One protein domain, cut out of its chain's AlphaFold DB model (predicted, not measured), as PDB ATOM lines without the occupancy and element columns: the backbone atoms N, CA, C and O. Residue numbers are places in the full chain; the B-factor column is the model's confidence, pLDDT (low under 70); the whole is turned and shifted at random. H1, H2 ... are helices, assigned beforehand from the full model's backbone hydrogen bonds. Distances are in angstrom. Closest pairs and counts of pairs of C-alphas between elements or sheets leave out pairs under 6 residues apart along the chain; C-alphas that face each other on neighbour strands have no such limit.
ATOM      1  N   ALA A 126     -18.827  30.909  44.078       89.94
ATOM      2  CA  ALA A 126     -19.459  31.259  45.349       89.94
ATOM      3  C   ALA A 126     -20.449  32.427  45.205       89.94
ATOM      4  O   ALA A 126     -21.530  32.381  45.779       89.94
ATOM      5  N   LEU A 127     -20.112  33.438  44.395       89.25
ATOM      6  CA  LEU A 127     -21.000  34.567  44.123       89.25
ATOM      7  C   LEU A 127     -22.220  34.112  43.322       89.25
ATOM      8  O   LEU A 127     -23.336  34.453  43.692       89.25
ATOM      9  N   THR A 128     -22.034  33.308  42.271       89.19
ATOM     10  CA  THR A 128     -23.165  32.802  41.479       89.19
ATOM     11  C   THR A 128     -24.079  31.897  42.294       89.19
ATOM     12  O   THR A 128     -25.291  31.979  42.143       89.19
ATOM     13  N   LEU A 129     -23.516  31.068  43.180       91.38
ATOM     14  CA  LEU A 129     -24.307  30.224  44.075       91.38
ATOM     15  C   LEU A 129     -25.063  31.070  45.105       91.38
ATOM     16  O   LEU A 129     -26.240  30.827  45.344       91.38
ATOM     17  N   GLY A 130     -24.405  32.086  45.670       91.94
ATOM     18  CA  GLY A 130     -25.023  33.031  46.598       91.94
ATOM     19  C   GLY A 130     -26.159  33.822  45.950       91.94
ATOM     20  O   GLY A 130     -27.232  33.924  46.532       91.94
ATOM     21  N   MET A 131     -25.964  34.315  44.723       91.31
ATOM     22  CA  MET A 131     -27.004  35.011  43.957       91.31
ATOM     23  C   MET A 131     -28.175  34.085  43.615       91.31
ATOM     24  O   MET A 131     -29.321  34.467  43.827       91.31
ATOM     25  N   ALA A 132     -27.904  32.867  43.138       92.81
ATOM     26  CA  ALA A 132     -28.946  31.885  42.843       92.81
ATOM     27  C   ALA A 132     -29.734  31.498  44.104       92.81
ATOM     28  O   ALA A 132     -30.960  31.449  44.070       92.81
ATOM     29  N   GLY A 133     -29.046  31.284  45.230       92.81
ATOM     30  CA  GLY A 133     -29.672  30.998  46.519       92.81
ATOM     31  C   GLY A 133     -30.507  32.166  47.047       92.81
ATOM     32  O   GLY A 133     -31.615  31.951  47.529       92.81
ATOM     33  N   ALA A 134     -30.020  33.402  46.906       93.31
ATOM     34  CA  ALA A 134     -30.760  34.601  47.292       93.31
ATOM     35  C   ALA A 134     -32.017  34.794  46.432       93.31
ATOM     36  O   ALA A 134     -33.093  35.019  46.980       93.31
ATOM     37  N   LEU A 135     -31.906  34.645  45.107       92.81
ATOM     38  CA  LEU A 135     -33.058  34.693  44.203       92.81
ATOM     39  C   LEU A 135     -34.069  33.598  44.542       92.81
ATOM     40  O   LEU A 135     -35.249  33.891  44.679       92.81
ATOM     41  N   PHE A 136     -33.610  32.368  44.778       90.19
ATOM     42  CA  PHE A 136     -34.477  31.269  45.196       90.19
ATOM     43  C   PHE A 136     -35.198  31.562  46.522       90.19
ATOM     44  O   PHE A 136     -36.396  31.309  46.642       90.19
ATOM     45  N   ALA A 137     -34.504  32.141  47.505       89.25
ATOM     46  CA  ALA A 137     -35.108  32.533  48.776       89.25
ATOM     47  C   ALA A 137     -36.164  33.639  48.601       89.25
ATOM     48  O   ALA A 137     -37.247  33.538  49.177       89.25
ATOM     49  N   VAL A 138     -35.882  34.656  47.775       89.62
ATOM     50  CA  VAL A 138     -36.842  35.719  47.428       89.62
ATOM     51  C   VAL A 138     -38.067  35.132  46.736       89.62
ATOM     52  O   VAL A 138     -39.193  35.463  47.098       89.62
ATOM     53  N   THR A 139     -37.860  34.219  45.792       87.31
ATOM     54  CA  THR A 139     -38.927  33.506  45.094       87.31
ATOM     55  C   THR A 139     -39.813  32.709  46.053       87.31
ATOM     56  O   THR A 139     -41.038  32.788  45.970       87.31
ATOM     57  N   LEU A 140     -39.220  31.982  47.004       85.12
ATOM     58  CA  LEU A 140     -39.970  31.192  47.980       85.12
ATOM     59  C   LEU A 140     -40.775  32.083  48.939       85.12
ATOM     60  O   LEU A 140     -41.972  31.861  49.137       85.12
ATOM     61  N   ALA A 141     -40.133  33.113  49.499       86.50
ATOM     62  CA  ALA A 141     -40.771  34.063  50.411       86.50
ATOM     63  C   ALA A 141     -41.857  34.901  49.715       86.50
ATOM     64  O   ALA A 141     -42.869  35.256  50.316       86.50
ATOM     65  N   GLY A 142     -41.650  35.198  48.435       85.38
ATOM     66  CA  GLY A 142     -42.528  36.000  47.598       85.38
ATOM     67  C   GLY A 142     -43.543  35.206  46.780       85.38
ATOM     68  O   GLY A 142     -44.196  35.787  45.923       85.38
ATOM     69  N   SER A 143     -43.715  33.912  47.045       80.69
ATOM     70  CA  SER A 143     -44.602  33.005  46.292       80.69
ATOM     71  C   SER A 143     -46.076  33.436  46.231       80.69
ATOM     72  O   SER A 143     -46.826  32.952  45.387       80.69
ATOM     73  N   ARG A 144     -46.499  34.370  47.091       82.19
ATOM     74  CA  ARG A 144     -47.849  34.966  47.106       82.19
ATOM     75  C   ARG A 144     -47.941  36.325  46.406       82.19
ATOM     76  O   ARG A 144     -49.029  36.885  46.305       82.19
ATOM     77  N   ASN A 145     -46.819  36.885  45.966       88.06
ATOM     78  CA  ASN A 145     -46.775  38.166  45.275       88.06
ATOM     79  C   ASN A 145     -47.006  37.946  43.774       88.06
ATOM     80  O   ASN A 145     -46.252  37.207  43.143       88.06
ATOM     81  N   ALA A 146     -48.013  38.616  43.209       86.56
ATOM     82  CA  ALA A 146     -48.377  38.488  41.797       86.56
ATOM     83  C   ALA A 146     -47.184  38.721  40.859       86.56
ATOM     84  O   ALA A 146     -46.948  37.910  39.978       86.56
ATOM     85  N   LEU A 147     -46.347  39.730  41.126       87.44
ATOM     86  CA  LEU A 147     -45.174  40.022  40.300       87.44
ATOM     87  C   LEU A 147     -44.157  38.871  40.289       87.44
ATOM     88  O   LEU A 147     -43.564  38.575  39.260       87.44
ATOM     89  N   ILE A 148     -43.937  38.213  41.431       87.31
ATOM     90  CA  ILE A 148     -42.985  37.091  41.545       87.31
ATOM     91  C   ILE A 148     -43.553  35.827  40.897       87.31
ATOM     92  O   ILE A 148     -42.808  35.006  40.359       87.31
ATOM     93  N   VAL A 149     -44.872  35.670  40.946       85.50
ATOM     94  CA  VAL A 149     -45.596  34.605  40.253       85.50
ATOM     95  C   VAL A 149     -45.539  34.810  38.743       85.50
ATOM     96  O   VAL A 149     -45.217  33.862  38.029       85.50
ATOM     97  N   ASP A 150     -45.757  36.031  38.275       85.88
ATOM     98  CA  ASP A 150     -45.751  36.398  36.857       85.88
ATOM     99  C   ASP A 150     -44.347  36.440  36.246       85.88
ATOM    100  O   ASP A 150     -44.233  36.496  35.035       85.88
ATOM    101  N   MET A 151     -43.288  36.416  37.061       89.56
ATOM    102  CA  MET A 151     -41.884  36.353  36.622       89.56
ATOM    103  C   MET A 151     -41.227  35.014  36.977       89.56
ATOM    104  O   MET A 151     -40.001  34.925  37.103       89.56
ATOM    105  N   ALA A 152     -42.021  33.975  37.237       89.00
ATOM    106  CA  ALA A 152     -41.509  32.710  37.746       89.00
ATOM    107  C   ALA A 152     -40.539  32.030  36.774       89.00
ATOM    108  O   ALA A 152     -39.526  31.487  37.222       89.00
ATOM    109  N   GLU A 153     -40.808  32.073  35.468       90.25
ATOM    110  CA  GLU A 153     -39.966  31.417  34.464       90.25
ATOM    111  C   GLU A 153     -38.658  32.191  34.294       90.25
ATOM    112  O   GLU A 153     -37.563  31.614  34.344       90.25
ATOM    113  N   THR A 154     -38.761  33.521  34.260       94.50
ATOM    114  CA  THR A 154     -37.615  34.438  34.306       94.50
ATOM    115  C   THR A 154     -36.709  34.125  35.498       94.50
ATOM    116  O   THR A 154     -35.503  33.904  35.344       94.50
ATOM    117  N   LEU A 155     -37.277  34.068  36.705       94.50
ATOM    118  CA  LEU A 155     -36.532  33.802  37.936       94.50
ATOM    119  C   LEU A 155     -35.917  32.398  37.931       94.50
ATOM    120  O   LEU A 155     -34.758  32.251  38.318       94.50
ATOM    121  N   ALA A 156     -36.633  31.386  37.438       94.50
ATOM    122  CA  ALA A 156     -36.117  30.025  37.303       94.50
ATOM    123  C   ALA A 156     -34.845  29.979  36.447       94.50
ATOM    124  O   ALA A 156     -33.840  29.373  36.837       94.50
ATOM    125  N   VAL A 157     -34.862  30.669  35.305       96.56
ATOM    126  CA  VAL A 157     -33.706  30.778  34.412       96.56
ATOM    127  C   VAL A 157     -32.536  31.472  35.118       96.56
ATOM    128  O   VAL A 157     -31.402  30.994  35.038       96.56
ATOM    129  N   LEU A 158     -32.794  32.555  35.857       96.19
ATOM    130  CA  LEU A 158     -31.763  33.290  36.604       96.19
ATOM    131  C   LEU A 158     -31.212  32.524  37.813       96.19
ATOM    132  O   LEU A 158     -30.063  32.741  38.197       96.19
ATOM    133  N   ILE A 159     -31.990  31.610  38.390       95.75
ATOM    134  CA  ILE A 159     -31.546  30.716  39.463       95.75
ATOM    135  C   ILE A 159     -30.681  29.585  38.893       95.75
ATOM    136  O   ILE A 159     -29.627  29.278  39.451       95.75
ATOM    137  N   LEU A 160     -31.094  28.963  37.783       96.12
ATOM    138  CA  LEU A 160     -30.431  27.769  37.247       96.12
ATOM    139  C   LEU A 160     -29.212  28.087  36.373       96.12
ATOM    140  O   LEU A 160     -28.190  27.406  36.486       96.12
ATOM    141  N   ALA A 161     -29.282  29.100  35.508       96.12
ATOM    142  CA  ALA A 161     -28.255  29.319  34.491       96.12
ATOM    143  C   ALA A 161     -26.878  29.717  35.059       96.12
ATOM    144  O   ALA A 161     -25.881  29.120  34.639       96.12
ATOM    145  N   PRO A 162     -26.754  30.652  36.024       94.81
ATOM    146  CA  PRO A 162     -25.451  31.005  36.580       94.81
ATOM    147  C   PRO A 162     -24.699  29.817  37.208       94.81
ATOM    148  O   PRO A 162     -23.560  29.579  36.799       94.81
ATOM    149  N   PRO A 163     -25.270  29.021  38.138       94.44
ATOM    150  CA  PRO A 163     -24.558  27.870  38.689       94.44
ATOM    151  C   PRO A 163     -24.316  26.780  37.640       94.44
ATOM    152  O   PRO A 163     -23.256  26.149  37.675       94.44
ATOM    153  N   ALA A 164     -25.222  26.585  36.673       94.81
ATOM    154  CA  ALA A 164     -24.993  25.655  35.568       94.81
ATOM    155  C   ALA A 164     -23.685  25.971  34.829       94.81
ATOM    156  O   ALA A 164     -22.860  25.085  34.602       94.81
ATOM    157  N   LEU A 165     -23.457  27.250  34.533       94.00
ATOM    158  CA  LEU A 165     -22.317  27.718  33.750       94.00
ATOM    159  C   LEU A 165     -21.038  27.922  34.575       94.00
ATOM    160  O   LEU A 165     -19.941  27.703  34.061       94.00
ATOM    161  N   ASP A 166     -21.145  28.304  35.848       93.38
ATOM    162  CA  ASP A 166     -19.983  28.609  36.695       93.38
ATOM    163  C   ASP A 166     -19.529  27.425  37.565       93.38
ATOM    164  O   ASP A 166     -18.367  27.380  37.995       93.38
ATOM    165  N   LEU A 167     -20.398  26.445  37.837       92.69
ATOM    166  CA  LEU A 167     -20.094  25.300  38.702       92.69
ATOM    167  C   LEU A 167     -20.131  23.969  37.949       92.69
ATOM    168  O   LEU A 167     -19.129  23.247  37.982       92.69
ATOM    169  N   PHE A 168     -21.248  23.657  37.287       94.31
ATOM    170  CA  PHE A 168     -21.511  22.318  36.751       94.31
ATOM    171  C   PHE A 168     -20.854  22.068  35.384       94.31
ATOM    172  O   PHE A 168     -20.173  21.052  35.217       94.31
ATOM    173  N   ASP A 169     -20.963  23.011  34.441       93.88
ATOM    174  CA  ASP A 169     -20.345  22.940  33.110       93.88
ATOM    175  C   ASP A 169     -19.631  24.237  32.707       93.88
ATOM    176  O   ASP A 169     -19.976  24.935  31.750       93.88
ATOM    177  N   ARG A 170     -18.516  24.507  33.390       92.75
ATOM    178  CA  ARG A 170     -17.614  25.625  33.058       92.75
ATOM    179  C   ARG A 170     -17.129  25.618  31.614       92.75
ATOM    180  O   ARG A 170     -16.742  26.664  31.094       92.75
ATOM    181  N   ARG A 171     -17.132  24.453  30.959       92.56
ATOM    182  CA  ARG A 171     -16.633  24.298  29.593       92.56
ATOM    183  C   ARG A 171     -17.556  24.912  28.549       92.56
ATOM    184  O   ARG A 171     -17.116  25.062  27.414       92.56
ATOM    185  N   VAL A 172     -18.789  25.276  28.911       93.25
ATOM    186  CA  VAL A 172     -19.672  26.073  28.046       93.25
ATOM    187  C   VAL A 172     -19.075  27.461  27.803       93.25
ATOM    188  O   VAL A 172     -19.003  27.915  26.665       93.25
ATOM    189  N   LEU A 173     -18.590  28.124  28.857       92.75
ATOM    190  CA  LEU A 173     -18.048  29.487  28.767       92.75
ATOM    191  C   LEU A 173     -16.519  29.532  28.640       92.75
ATOM    192  O   LEU A 173     -15.966  30.507  28.120       92.75
ATOM    193  N   ALA A 174     -15.822  28.505  29.121       90.88
ATOM    194  CA  ALA A 174     -14.369  28.387  29.085       90.88
ATOM    195  C   ALA A 174     -13.976  26.997  28.553       90.88
ATOM    196  O   ALA A 174     -13.791  26.079  29.351       90.88
ATOM    197  N   PRO A 175     -13.838  26.815  27.224       88.06
ATOM    198  CA  PRO A 175     -13.602  25.503  26.607       88.06
ATOM    199  C   PRO A 175     -12.404  24.727  27.178       88.06
ATOM    200  O   PRO A 175     -12.454  23.494  27.261       88.06
ATOM    201  N   ASP A 176     -11.378  25.460  27.625       87.38
ATOM    202  CA  ASP A 176     -10.133  24.945  28.208       87.38
ATOM    203  C   ASP A 176     -10.252  24.570  29.699       87.38
ATOM    204  O   ASP A 176      -9.302  24.063  30.295       87.38
ATOM    205  N   ALA A 177     -11.401  24.817  30.337       88.62
ATOM    206  CA  ALA A 177     -11.613  24.468  31.738       88.62
ATOM    207  C   ALA A 177     -11.558  22.939  31.951       88.62
ATOM    208  O   ALA A 177     -12.013  22.169  31.095       88.62
ATOM    209  N   PRO A 178     -11.059  22.470  33.111       88.25
ATOM    210  CA  PRO A 178     -10.984  21.046  33.407       88.25
ATOM    211  C   PRO A 178     -12.375  20.406  33.388       88.25
ATOM    212  O   PRO A 178     -13.343  20.941  33.935       88.25
ATOM    213  N   ALA A 179     -12.473  19.232  32.764       86.88
ATOM    214  CA  ALA A 179     -13.724  18.493  32.680       86.88
ATOM    215  C   ALA A 179     -14.093  17.881  34.039       86.88
ATOM    216  O   ALA A 179     -13.310  17.142  34.630       86.88
ATOM    217  N   ARG A 180     -15.323  18.128  34.501       91.44
ATOM    218  CA  ARG A 180     -15.884  17.554  35.735       91.44
ATOM    219  C   ARG A 180     -17.068  16.658  35.395       91.44
ATOM    220  O   ARG A 180     -18.217  17.016  35.620       91.44
ATOM    221  N   ARG A 181     -16.780  15.499  34.796       91.69
ATOM    222  CA  ARG A 181     -17.808  14.613  34.215       91.69
ATOM    223  C   ARG A 181     -18.856  14.163  35.230       91.69
ATOM    224  O   ARG A 181     -20.028  14.182  34.898       91.69
ATOM    225  N   ALA A 182     -18.438  13.815  36.449       94.62
ATOM    226  CA  ALA A 182     -19.360  13.416  37.510       94.62
ATOM    227  C   ALA A 182     -20.323  14.553  37.878       94.62
ATOM    228  O   ALA A 182     -21.527  14.350  37.925       94.62
ATOM    229  N   LEU A 183     -19.800  15.771  38.049       94.38
ATOM    230  CA  LEU A 183     -20.607  16.939  38.394       94.38
ATOM    231  C   LEU A 183     -21.592  17.306  37.273       94.38
ATOM    232  O   LEU A 183     -22.757  17.569  37.550       94.38
ATOM    233  N   LEU A 184     -21.144  17.254  36.014       94.38
ATOM    234  CA  LEU A 184     -22.016  17.422  34.852       94.38
ATOM    235  C   LEU A 184     -23.076  16.313  34.775       94.38
ATOM    236  O   LEU A 184     -24.234  16.609  34.522       94.38
ATOM    237  N   ALA A 185     -22.718  15.051  35.013       95.31
ATOM    238  CA  ALA A 185     -23.675  13.946  35.002       95.31
ATOM    239  C   ALA A 185     -24.746  14.116  36.089       95.31
ATOM    240  O   ALA A 185     -25.930  13.988  35.789       95.31
ATOM    241  N   CYS A 186     -24.352  14.487  37.314       96.56
ATOM    242  CA  CYS A 186     -25.291  14.815  38.387       96.56
ATOM    243  C   CYS A 186     -26.196  15.991  38.009       96.56
ATOM    244  O   CYS A 186     -27.390  15.952  38.282       96.56
ATOM    245  N   TRP A 187     -25.647  17.016  37.354       96.50
ATOM    246  CA  TRP A 187     -26.421  18.161  36.881       96.50
ATOM    247  C   TRP A 187     -27.451  17.772  35.821       96.50
ATOM    248  O   TRP A 187     -28.616  18.124  35.946       96.50
ATOM    249  N   ILE A 188     -27.059  16.996  34.809       96.94
ATOM    250  CA  ILE A 188     -27.986  16.508  33.780       96.94
ATOM    251  C   ILE A 188     -29.056  15.601  34.399       96.94
ATOM    252  O   ILE A 188     -30.233  15.749  34.081       96.94
ATOM    253  N   ALA A 189     -28.673  14.712  35.320       96.94
ATOM    254  CA  ALA A 189     -29.625  13.879  36.049       96.94
ATOM    255  C   ALA A 189     -30.616  14.734  36.855       96.94
ATOM    256  O   ALA A 189     -31.814  14.476  36.801       96.94
ATOM    257  N   PHE A 190     -30.142  15.785  37.531       96.12
ATOM    258  CA  PHE A 190     -30.991  16.753  38.225       96.12
ATOM    259  C   PHE A 190     -31.951  17.464  37.264       96.12
ATOM    260  O   PHE A 190     -33.147  17.520  37.542       96.12
ATOM    261  N   LEU A 191     -31.459  17.947  36.118       96.12
ATOM    262  CA  LEU A 191     -32.287  18.648  35.137       96.12
ATOM    263  C   LEU A 191     -33.409  17.773  34.559       96.12
ATOM    264  O   LEU A 191     -34.443  18.301  34.166       96.12
ATOM    265  N   ILE A 192     -33.212  16.453  34.505       94.81
ATOM    266  CA  ILE A 192     -34.215  15.491  34.030       94.81
ATOM    267  C   ILE A 192     -35.151  15.068  35.168       94.81
ATOM    268  O   ILE A 192     -36.367  15.042  34.996       94.81
ATOM    269  N   ALA A 193     -34.602  14.725  36.334       95.12
ATOM    270  CA  ALA A 193     -35.366  14.143  37.433       95.12
ATOM    271  C   ALA A 193     -36.219  15.178  38.178       95.12
ATOM    272  O   ALA A 193     -37.338  14.865  38.582       95.12
ATOM    273  N   MET A 194     -35.719  16.404  38.357       92.12
ATOM    274  CA  MET A 194     -36.403  17.420  39.161       92.12
ATOM    275  C   MET A 194     -37.757  17.849  38.568       92.12
ATOM    276  O   MET A 194     -38.736  17.853  39.317       92.12
ATOM    277  N   PRO A 195     -37.892  18.127  37.254       89.88
ATOM    278  CA  PRO A 195     -39.199  18.404  36.652       89.88
ATOM    279  C   PRO A 195     -40.213  17.272  36.844       89.88
ATOM    280  O   PRO A 195     -41.377  17.522  37.150       89.88
ATOM    281  N   LEU A 196     -39.762  16.019  36.710       89.75
ATOM    282  CA  LEU A 196     -40.606  14.838  36.901       89.75
ATOM    283  C   LEU A 196     -41.058  14.713  38.357       89.75
ATOM    284  O   LEU A 196     -42.234  14.471  38.617       89.75
ATOM    285  N   ALA A 197     -40.146  14.934  39.306       87.75
ATOM    286  CA  ALA A 197     -40.464  14.937  40.729       87.75
ATOM    287  C   ALA A 197     -41.484  16.033  41.074       87.75
ATOM    288  O   ALA A 197     -42.477  15.750  41.741       87.75
ATOM    289  N   LEU A 198     -41.299  17.258  40.568       85.50
ATOM    290  CA  LEU A 198     -42.239  18.369  40.770       85.50
ATOM    291  C   LEU A 198     -43.632  18.055  40.210       85.50
ATOM    292  O   LEU A 198     -44.642  18.340  40.861       85.50
ATOM    293  N   HIS A 199     -43.693  17.424  39.036       83.44
ATOM    294  CA  HIS A 199     -44.951  16.982  38.444       83.44
ATOM    295  C   HIS A 199     -45.647  15.915  39.307       83.44
ATOM    296  O   HIS A 199     -46.828  16.056  39.623       83.44
ATOM    297  N   MET A 200     -44.907  14.895  39.754       84.38
ATOM    298  CA  MET A 200     -45.436  13.815  40.598       84.38
ATOM    299  C   MET A 200     -45.930  14.323  41.956       84.38
ATOM    300  O   MET A 200     -47.027  13.963  42.380       84.38
ATOM    301  N   VAL A 201     -45.169  15.201  42.616       81.94
ATOM    302  CA  VAL A 201     -45.568  15.812  43.896       81.94
ATOM    303  C   VAL A 201     -46.852  16.619  43.729       81.94
ATOM    304  O   VAL A 201     -47.767  16.487  44.539       81.94
ATOM    305  N   THR A 202     -46.960  17.401  42.650       78.81
ATOM    306  CA  THR A 202     -48.168  18.192  42.365       78.81
ATOM    307  C   THR A 202     -49.389  17.302  42.130       78.81
ATOM    308  O   THR A 202     -50.486  17.643  42.569       78.81
ATOM    309  N   TYR A 203     -49.207  16.149  41.478       78.62
ATOM    310  CA  TYR A 203     -50.279  15.181  41.253       78.62
ATOM    311  C   TYR A 203     -50.733  14.483  42.548       78.62
ATOM    312  O   TYR A 203     -51.927  14.275  42.742       78.62
ATOM    313  N   GLN A 204     -49.798  14.138  43.442       77.69
ATOM    314  CA  GLN A 204     -50.088  13.332  44.636       77.69
ATOM    315  C   GLN A 204     -50.545  14.137  45.859       77.69
ATOM    316  O   GLN A 204     -51.411  13.677  46.595       77.69
ATOM    317  N   VAL A 205     -49.960  15.312  46.108       68.75
ATOM    318  CA  VAL A 205     -50.208  16.087  47.344       68.75
ATOM    319  C   VAL A 205     -51.433  17.001  47.211       68.75
ATOM    320  O   VAL A 205     -51.990  17.467  48.204       68.75
ATOM    321  N   GLY A 206     -51.899  17.224  45.982       62.22
ATOM    322  CA  GLY A 206     -52.960  18.176  45.698       62.22
ATOM    323  C   GLY A 206     -52.500  19.629  45.862       62.22
ATOM    324  O   GLY A 206     -51.352  19.941  46.166       62.22
ATOM    325  N   ALA A 207     -53.422  20.555  45.616       60.66
ATOM    326  CA  ALA A 207     -53.136  21.984  45.547       60.66
ATOM    327  C   ALA A 207     -52.938  22.666  46.922       60.66
ATOM    328  O   ALA A 207     -52.558  23.831  46.973       60.66
ATOM    329  N   THR A 208     -53.212  22.009  48.044       65.69
ATOM    330  CA  THR A 208     -53.352  22.692  49.341       65.69
ATOM    331  C   THR A 208     -52.076  22.672  50.186       65.69
ATOM    332  O   THR A 208     -51.370  21.669  50.241       65.69
ATOM    333  N   GLY A 209     -51.815  23.770  50.903       72.19
ATOM    334  CA  GLY A 209     -50.678  23.911  51.819       72.19
ATOM    335  C   GLY A 209     -49.380  24.375  51.148       72.19
ATOM    336  O   GLY A 209     -49.277  24.444  49.926       72.19
ATOM    337  N   VAL A 210     -48.366  24.680  51.966       73.69
ATOM    338  CA  VAL A 210     -47.077  25.255  51.521       73.69
ATOM    339  C   VAL A 210     -46.382  24.373  50.480       73.69
ATOM    340  O   VAL A 210     -45.830  24.882  49.509       73.69
ATOM    341  N   LEU A 211     -46.446  23.049  50.646       71.62
ATOM    342  CA  LEU A 211     -45.835  22.106  49.708       71.62
ATOM    343  C   LEU A 211     -46.544  22.107  48.340       71.62
ATOM    344  O   LEU A 211     -45.873  22.048  47.315       71.62
ATOM    345  N   GLY A 212     -47.877  22.227  48.318       71.81
ATOM    346  CA  GLY A 212     -48.668  22.315  47.086       71.81
ATOM    347  C   GLY A 212     -48.561  23.677  46.388       71.81
ATOM    348  O   GLY A 212     -48.607  23.751  45.161       71.81
ATOM    349  N   GLU A 213     -48.384  24.769  47.143       72.19
ATOM    350  CA  GLU A 213     -48.050  26.095  46.594       72.19
ATOM    351  C   GLU A 213     -46.655  26.075  45.950       72.19
ATOM    352  O   GLU A 213     -46.504  26.459  44.787       72.19
ATOM    353  N   ALA A 214     -45.654  25.542  46.658       72.56
ATOM    354  CA  ALA A 214     -44.289  25.416  46.156       72.56
ATOM    355  C   ALA A 214     -44.195  24.488  44.935       72.56
ATOM    356  O   ALA A 214     -43.470  24.797  43.990       72.56
ATOM    357  N   SER A 215     -44.938  23.376  44.912       74.81
ATOM    358  CA  SER A 215     -44.929  22.456  43.770       74.81
ATOM    359  C   SER A 215     -45.609  23.069  42.542       74.81
ATOM    360  O   SER A 215     -45.052  22.995  41.447       74.81
ATOM    361  N   ARG A 216     -46.755  23.750  42.711       73.62
ATOM    362  CA  ARG A 216     -47.434  24.466  41.616       73.62
ATOM    363  C   ARG A 216     -46.573  25.581  41.041       73.62
ATOM    364  O   ARG A 216     -46.521  25.737  39.823       73.62
ATOM    365  N   TYR A 217     -45.877  26.312  41.905       75.12
ATOM    366  CA  TYR A 217     -44.901  27.305  41.479       75.12
ATOM    367  C   TYR A 217     -43.722  26.642  40.743       75.12
ATOM    368  O   TYR A 217     -43.342  27.077  39.662       75.12
ATOM    369  N   GLY A 218     -43.204  25.530  41.269       77.88
ATOM    370  CA  GLY A 218     -42.092  24.783  40.679       77.88
ATOM    371  C   GLY A 218     -42.380  24.209  39.289       77.88
ATOM    372  O   GLY A 218     -41.468  24.128  38.474       77.88
ATOM    373  N   VAL A 219     -43.628  23.862  38.959       81.50
ATOM    374  CA  VAL A 219     -43.989  23.418  37.596       81.50
ATOM    375  C   VAL A 219     -43.715  24.506  36.548       81.50
ATOM    376  O   VAL A 219     -43.376  24.169  35.417       81.50
ATOM    377  N   ARG A 220     -43.757  25.792  36.920       82.56
ATOM    378  CA  ARG A 220     -43.390  26.902  36.019       82.56
ATOM    379  C   ARG A 220     -41.898  26.935  35.679       82.56
ATOM    380  O   ARG A 220     -41.490  27.578  34.729       82.56
ATOM    381  N   PHE A 221     -41.056  26.201  36.407       89.62
ATOM    382  CA  PHE A 221     -39.616  26.175  36.129       89.62
ATOM    383  C   PHE A 221     -39.271  25.293  34.920       89.62
ATOM    384  O   PHE A 221     -38.109  25.244  34.519       89.62
ATOM    385  N   TYR A 222     -40.248  24.577  34.349       90.62
ATOM    386  CA  TYR A 222     -40.045  23.581  33.296       90.62
ATOM    387  C   TYR A 222     -39.273  24.126  32.084       90.62
ATOM    388  O   TYR A 222     -38.313  23.494  31.633       90.62
ATOM    389  N   GLU A 223     -39.607  25.337  31.630       92.31
ATOM    390  CA  GLU A 223     -38.918  26.014  30.526       92.31
ATOM    391  C   GLU A 223     -37.423  26.239  30.830       92.31
ATOM    392  O   GLU A 223     -36.554  25.972  29.994       92.31
ATOM    393  N   ALA A 224     -37.083  26.614  32.067       95.50
ATOM    394  CA  ALA A 224     -35.696  26.801  32.486       95.50
ATOM    395  C   ALA A 224     -34.893  25.489  32.468       95.50
ATOM    396  O   ALA A 224     -33.721  25.484  32.073       95.50
ATOM    397  N   PHE A 225     -35.510  24.361  32.837       95.69
ATOM    398  CA  PHE A 225     -34.875  23.043  32.730       95.69
ATOM    399  C   PHE A 225     -34.597  22.663  31.272       95.69
ATOM    400  O   PHE A 225     -33.488  22.217  30.959       95.69
ATOM    401  N   ILE A 226     -35.558  22.889  30.370       95.62
ATOM    402  CA  ILE A 226     -35.388  22.619  28.936       95.62
ATOM    403  C   ILE A 226     -34.315  23.515  28.332       95.62
ATOM    404  O   ILE A 226     -33.434  23.010  27.634       95.62
ATOM    405  N   LEU A 227     -34.322  24.812  28.645       97.19
ATOM    406  CA  LEU A 227     -33.284  25.744  28.217       97.19
ATOM    407  C   LEU A 227     -31.893  25.233  28.615       97.19
ATOM    408  O   LEU A 227     -30.985  25.167  27.782       97.19
ATOM    409  N   MET A 228     -31.723  24.831  29.879       97.50
ATOM    410  CA  MET A 228     -30.454  24.288  30.357       97.50
ATOM    411  C   MET A 228     -30.085  22.988  29.638       97.50
ATOM    412  O   MET A 228     -28.933  22.845  29.224       97.50
ATOM    413  N   LEU A 229     -31.023  22.063  29.432       97.06
ATOM    414  CA  LEU A 229     -30.765  20.824  28.690       97.06
ATOM    415  C   LEU A 229     -30.330  21.101  27.247       97.06
ATOM    416  O   LEU A 229     -29.322  20.545  26.812       97.06
ATOM    417  N   LEU A 230     -31.021  21.990  26.530       97.31
ATOM    418  CA  LEU A 230     -30.678  22.381  25.157       97.31
ATOM    419  C   LEU A 230     -29.278  22.994  25.084       97.31
ATOM    420  O   LEU A 230     -28.480  22.618  24.222       97.31
ATOM    421  N   LEU A 231     -28.951  23.883  26.024       96.75
ATOM    422  CA  LEU A 231     -27.637  24.513  26.115       96.75
ATOM    423  C   LEU A 231     -26.529  23.461  26.298       96.75
ATOM    424  O   LEU A 231     -25.547  23.440  25.550       96.75
ATOM    425  N   HIS A 232     -26.690  22.545  27.258       96.00
ATOM    426  CA  HIS A 232     -25.686  21.514  27.541       96.00
ATOM    427  C   HIS A 232     -25.609  20.460  26.435       96.00
ATOM    428  O   HIS A 232     -24.510  19.990  26.128       96.00
ATOM    429  N   ALA A 233     -26.734  20.110  25.808       95.25
ATOM    430  CA  ALA A 233     -26.772  19.211  24.661       95.25
ATOM    431  C   ALA A 233     -25.990  19.802  23.484       95.25
ATOM    432  O   ALA A 233     -25.140  19.117  22.912       95.25
ATOM    433  N   TYR A 234     -26.198  21.087  23.182       95.69
ATOM    434  CA  TYR A 234     -25.495  21.777  22.107       95.69
ATOM    435  C   TYR A 234     -23.975  21.805  22.320       95.69
ATOM    436  O   TYR A 234     -23.207  21.283  21.505       95.69
ATOM    437  N   PHE A 235     -23.518  22.359  23.449       94.25
ATOM    438  CA  PHE A 235     -22.082  22.445  23.740       94.25
ATOM    439  C   PHE A 235     -21.464  21.062  23.998       94.25
ATOM    440  O   PHE A 235     -20.295  20.830  23.686       94.25
ATOM    441  N   GLY A 236     -22.234  20.109  24.527       92.31
ATOM    442  CA  GLY A 236     -21.858  18.700  24.642       92.31
ATOM    443  C   GLY A 236     -21.571  18.064  23.284       92.31
ATOM    444  O   GLY A 236     -20.485  17.513  23.093       92.31
ATOM    445  N   ALA A 237     -22.498  18.199  22.335       91.12
ATOM    446  CA  ALA A 237     -22.355  17.686  20.976       91.12
ATOM    447  C   ALA A 237     -21.155  18.311  20.256       91.12
ATOM    448  O   ALA A 237     -20.347  17.584  19.677       91.12
ATOM    449  N   LEU A 238     -20.973  19.632  20.367       90.00
ATOM    450  CA  LEU A 238     -19.830  20.328  19.768       90.00
ATOM    451  C   LEU A 238     -18.493  19.750  20.267       90.00
ATOM    452  O   LEU A 238     -17.620  19.409  19.471       90.00
ATOM    453  N   ARG A 239     -18.371  19.526  21.581       88.44
ATOM    454  CA  ARG A 239     -17.165  18.937  22.190       88.44
ATOM    455  C   ARG A 239     -16.916  17.491  21.753       88.44
ATOM    456  O   ARG A 239     -15.760  17.093  21.621       88.44
ATOM    457  N   LEU A 240     -17.969  16.696  21.555       86.00
ATOM    458  CA  LEU A 240     -17.846  15.323  21.053       86.00
ATOM    459  C   LEU A 240     -17.341  15.299  19.606       86.00
ATOM    460  O   LEU A 240     -16.484  14.477  19.272       86.00
ATOM    461  N   LEU A 241     -17.841  16.208  18.766       84.38
ATOM    462  CA  LEU A 241     -17.409  16.345  17.376       84.38
ATOM    463  C   LEU A 241     -15.945  16.795  17.279       84.38
ATOM    464  O   LEU A 241     -15.186  16.220  16.497       84.38
ATOM    465  N   ASP A 242     -15.527  17.745  18.117       79.94
ATOM    466  CA  ASP A 242     -14.134  18.202  18.174       79.94
ATOM    467  C   ASP A 242     -13.184  17.095  18.668       79.94
ATOM    468  O   ASP A 242     -12.113  16.877  18.096       79.94
ATOM    469  N   GLY A 243     -13.584  16.341  19.699       72.81
ATOM    470  CA  GLY A 243     -12.770  15.269  20.279       72.81
ATOM    471  C   GLY A 243     -12.493  14.101  19.325       72.81
ATOM    472  O   GLY A 243     -11.379  13.575  19.323       72.81
ATOM    473  N   ARG A 244     -13.467  13.714  18.485       65.94
ATOM    474  CA  ARG A 244     -13.289  12.640  17.486       65.94
ATOM    475  C   ARG A 244     -12.213  12.988  16.454       65.94
ATOM    476  O   ARG A 244     -11.375  12.150  16.143       65.94
ATOM    477  N   ARG A 245     -12.159  14.246  16.009       60.69
ATOM    478  CA  ARG A 245     -11.201  14.690  14.982       60.69
ATOM    479  C   ARG A 245      -9.763  14.749  15.471       60.69
ATOM    480  O   ARG A 245      -8.859  14.366  14.739       60.69
ATOM    481  N   VAL A 246      -9.545  15.173  16.718       66.06
ATOM    482  CA  VAL A 246      -8.203  15.120  17.324       66.06
ATOM    483  C   VAL A 246      -7.712  13.669  17.424       66.06
ATOM    484  O   VAL A 246      -6.518  13.414  17.269       66.06
ATOM    485  N   GLY A 247      -8.622  12.715  17.653       65.81
ATOM    486  CA  GLY A 247      -8.330  11.283  17.580       65.81
ATOM    487  C   GLY A 247      -7.885  10.856  16.181       65.81
ATOM    488  O   GLY A 247      -6.798  10.296  16.036       65.81
ATOM    489  N   ASP A 248      -8.671  11.192  15.157       71.19
ATOM    490  CA  ASP A 248      -8.391  10.825  13.764       71.19
ATOM    491  C   ASP A 248      -7.069  11.418  13.253       71.19
ATOM    492  O   ASP A 248      -6.248  10.702  12.679       71.19
ATOM    493  N   GLU A 249      -6.789  12.696  13.531       71.19
ATOM    494  CA  GLU A 249      -5.529  13.338  13.127       71.19
ATOM    495  C   GLU A 249      -4.302  12.688  13.779       71.19
ATOM    496  O   GLU A 249      -3.263  12.527  13.130       71.19
ATOM    497  N   ARG A 250      -4.400  12.279  15.051       75.50
ATOM    498  CA  ARG A 250      -3.313  11.560  15.738       75.50
ATOM    499  C   ARG A 250      -3.080  10.184  15.126       75.50
ATOM    500  O   ARG A 250      -1.927   9.797  14.950       75.50
ATOM    501  N   VAL A 251      -4.149   9.470  14.776       78.88
ATOM    502  CA  VAL A 251      -4.062   8.159  14.116       78.88
ATOM    503  C   VAL A 251      -3.426   8.292  12.732       78.88
ATOM    504  O   VAL A 251      -2.526   7.520  12.401       78.88
ATOM    505  N   VAL A 252      -3.825   9.296  11.946       83.25
ATOM    506  CA  VAL A 252      -3.244   9.562  10.619       83.25
ATOM    507  C   VAL A 252      -1.760   9.917  10.725       83.25
ATOM    508  O   VAL A 252      -0.948   9.334  10.010       83.25
ATOM    509  N   ARG A 253      -1.378  10.814  11.644       82.88
ATOM    510  CA  ARG A 253       0.035  11.182  11.853       82.88
ATOM    511  C   ARG A 253       0.887  10.001  12.298       82.88
ATOM    512  O   ARG A 253       1.997   9.844  11.802       82.88
ATOM    513  N   ARG A 254       0.365   9.160  13.194       86.81
ATOM    514  CA  ARG A 254       1.054   7.946  13.638       86.81
ATOM    515  C   ARG A 254       1.300   6.988  12.469       86.81
ATOM    516  O   ARG A 254       2.429   6.559  12.277       86.81
ATOM    517  N   ARG A 255       0.283   6.734  11.640       85.50
ATOM    518  CA  ARG A 255       0.413   5.882  10.443       85.50
ATOM    519  C   ARG A 255       1.369   6.458   9.398       85.50
ATOM    520  O   ARG A 255       2.054   5.702   8.722       85.50
ATOM    521  N   ALA A 256       1.411   7.781   9.243       83.50
ATOM    522  CA  ALA A 256       2.362   8.436   8.349       83.50
ATOM    523  C   ALA A 256       3.806   8.277   8.849       83.50
ATOM    524  O   ALA A 256       4.678   7.925   8.063       83.50
ATOM    525  N   ALA A 257       4.043   8.452  10.154       84.50
ATOM    526  CA  ALA A 257       5.357   8.238  10.761       84.50
ATOM    527  C   ALA A 257       5.821   6.775  10.647       84.50
ATOM    528  O   ALA A 257       6.974   6.529  10.309       84.50
ATOM    529  N   GLU A 258       4.916   5.813  10.857       88.12
ATOM    530  CA  GLU A 258       5.198   4.378  10.690       88.12
ATOM    531  C   GLU A 258       5.563   4.021   9.233       88.12
ATOM    532  O   GLU A 258       6.395   3.149   9.018       88.12
ATOM    533  N   ARG A 259       5.005   4.719   8.231       86.19
ATOM    534  CA  ARG A 259       5.348   4.525   6.806       86.19
ATOM    535  C   ARG A 259       6.658   5.177   6.377       86.19
ATOM    536  O   ARG A 259       7.250   4.716   5.419       86.19
ATOM    537  N   SER A 260       7.077   6.263   7.024       84.69
ATOM    538  CA  SER A 260       8.359   6.918   6.721       84.69
ATOM    539  C   SER A 260       9.557   6.228   7.379       84.69
ATOM    540  O   SER A 260      10.691   6.532   7.030       84.69
ATOM    541  N   ALA A 261       9.307   5.350   8.352       81.62
ATOM    542  CA  ALA A 261      10.328   4.571   9.048       81.62
ATOM    543  C   ALA A 261      10.556   3.171   8.440       81.62
ATOM    544  O   ALA A 261      11.449   2.464   8.903       81.62
ATOM    545  N   ALA A 262       9.743   2.777   7.456       76.19
ATOM    546  CA  ALA A 262       9.833   1.520   6.714       76.19
ATOM    547  C   ALA A 262      10.416   1.772   5.319       76.19
ATOM    548  O   ALA A 262      11.183   0.904   4.851       76.19
TER     549      ALA A 262
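Overview. This is residues 126 to 262 of the 262 residues of an uncharacterized protein of Actinomadura namibiensis (UniProt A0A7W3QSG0). A small helical body has one long arm: H3, H4 and the first part of H6 make a loose up-and-down bundle, each helix running against the one before, while H1 packs on H3 and H5 packs on H4 at one end. Residues 240 to 262, of which 240 to 260 belong to H6, stick out and make the length. The printed part has 137 residues with six named helices, H1 to H6 in order, and no named strand: all helix. It is only just loose, close to extended, with a radius of gyration of the C-alphas of 21.1 A and spans of 79 by 32 by 21 A.

Arrangement. H1, residues 126 to 141, touches H3, residues 152 to 168, at a shallow tilt of 23 degrees, opposite ways; the closest C-alphas, of Ala 132 and Ile 159, are 4.4 A apart. H2, residues 146 to 150, is close to H1 but not clearly touching, with the C-alphas of Thr 139 and Ile 148 6.5 A apart. H3 and H4, residues 181 to 205, form a helical hairpin at 26 degrees; their closest C-alphas, of Phe 168 and Leu 184, are 5.3 A apart. H5, residues 209 to 219, touches H4 at residues 195 to 205 alone, at a steep tilt of 53 degrees; the closest C-alphas, of Thr 202 and Ser 215, are 5.5 A apart. H6, residues 222 to 260, touches H3 with residues 222 to 228 alone, the same way at 28 degrees; the closest C-alphas, of Val 157 and Ala 224, are 4.8 A apart. H1 is apart from H4 and H6. Every O i to N i+4 pair is within hydrogen-bond range in H1, H2 and H5, against 11 of 13 in H3, 19 of 21 in H4 and 34 of 35 in H6.

Along the chain. H1 begins at C-alpha 126 (-19.459, 31.259, 45.349). H4 is 35.0 A long, with a kink of 30 degrees near residue 194. H6 is 57.7 A long and ends at C-alpha 260 (8.359, 6.918, 6.721).

Size, cuts and confidence. The C-alphas farthest apart, of Thr 208 and Ala 262, are 79.1 A apart. The printed part has no cut, and the link from H3 to H4 is long. Residues 205 to 208 and 244 to 247 have pLDDT under 70.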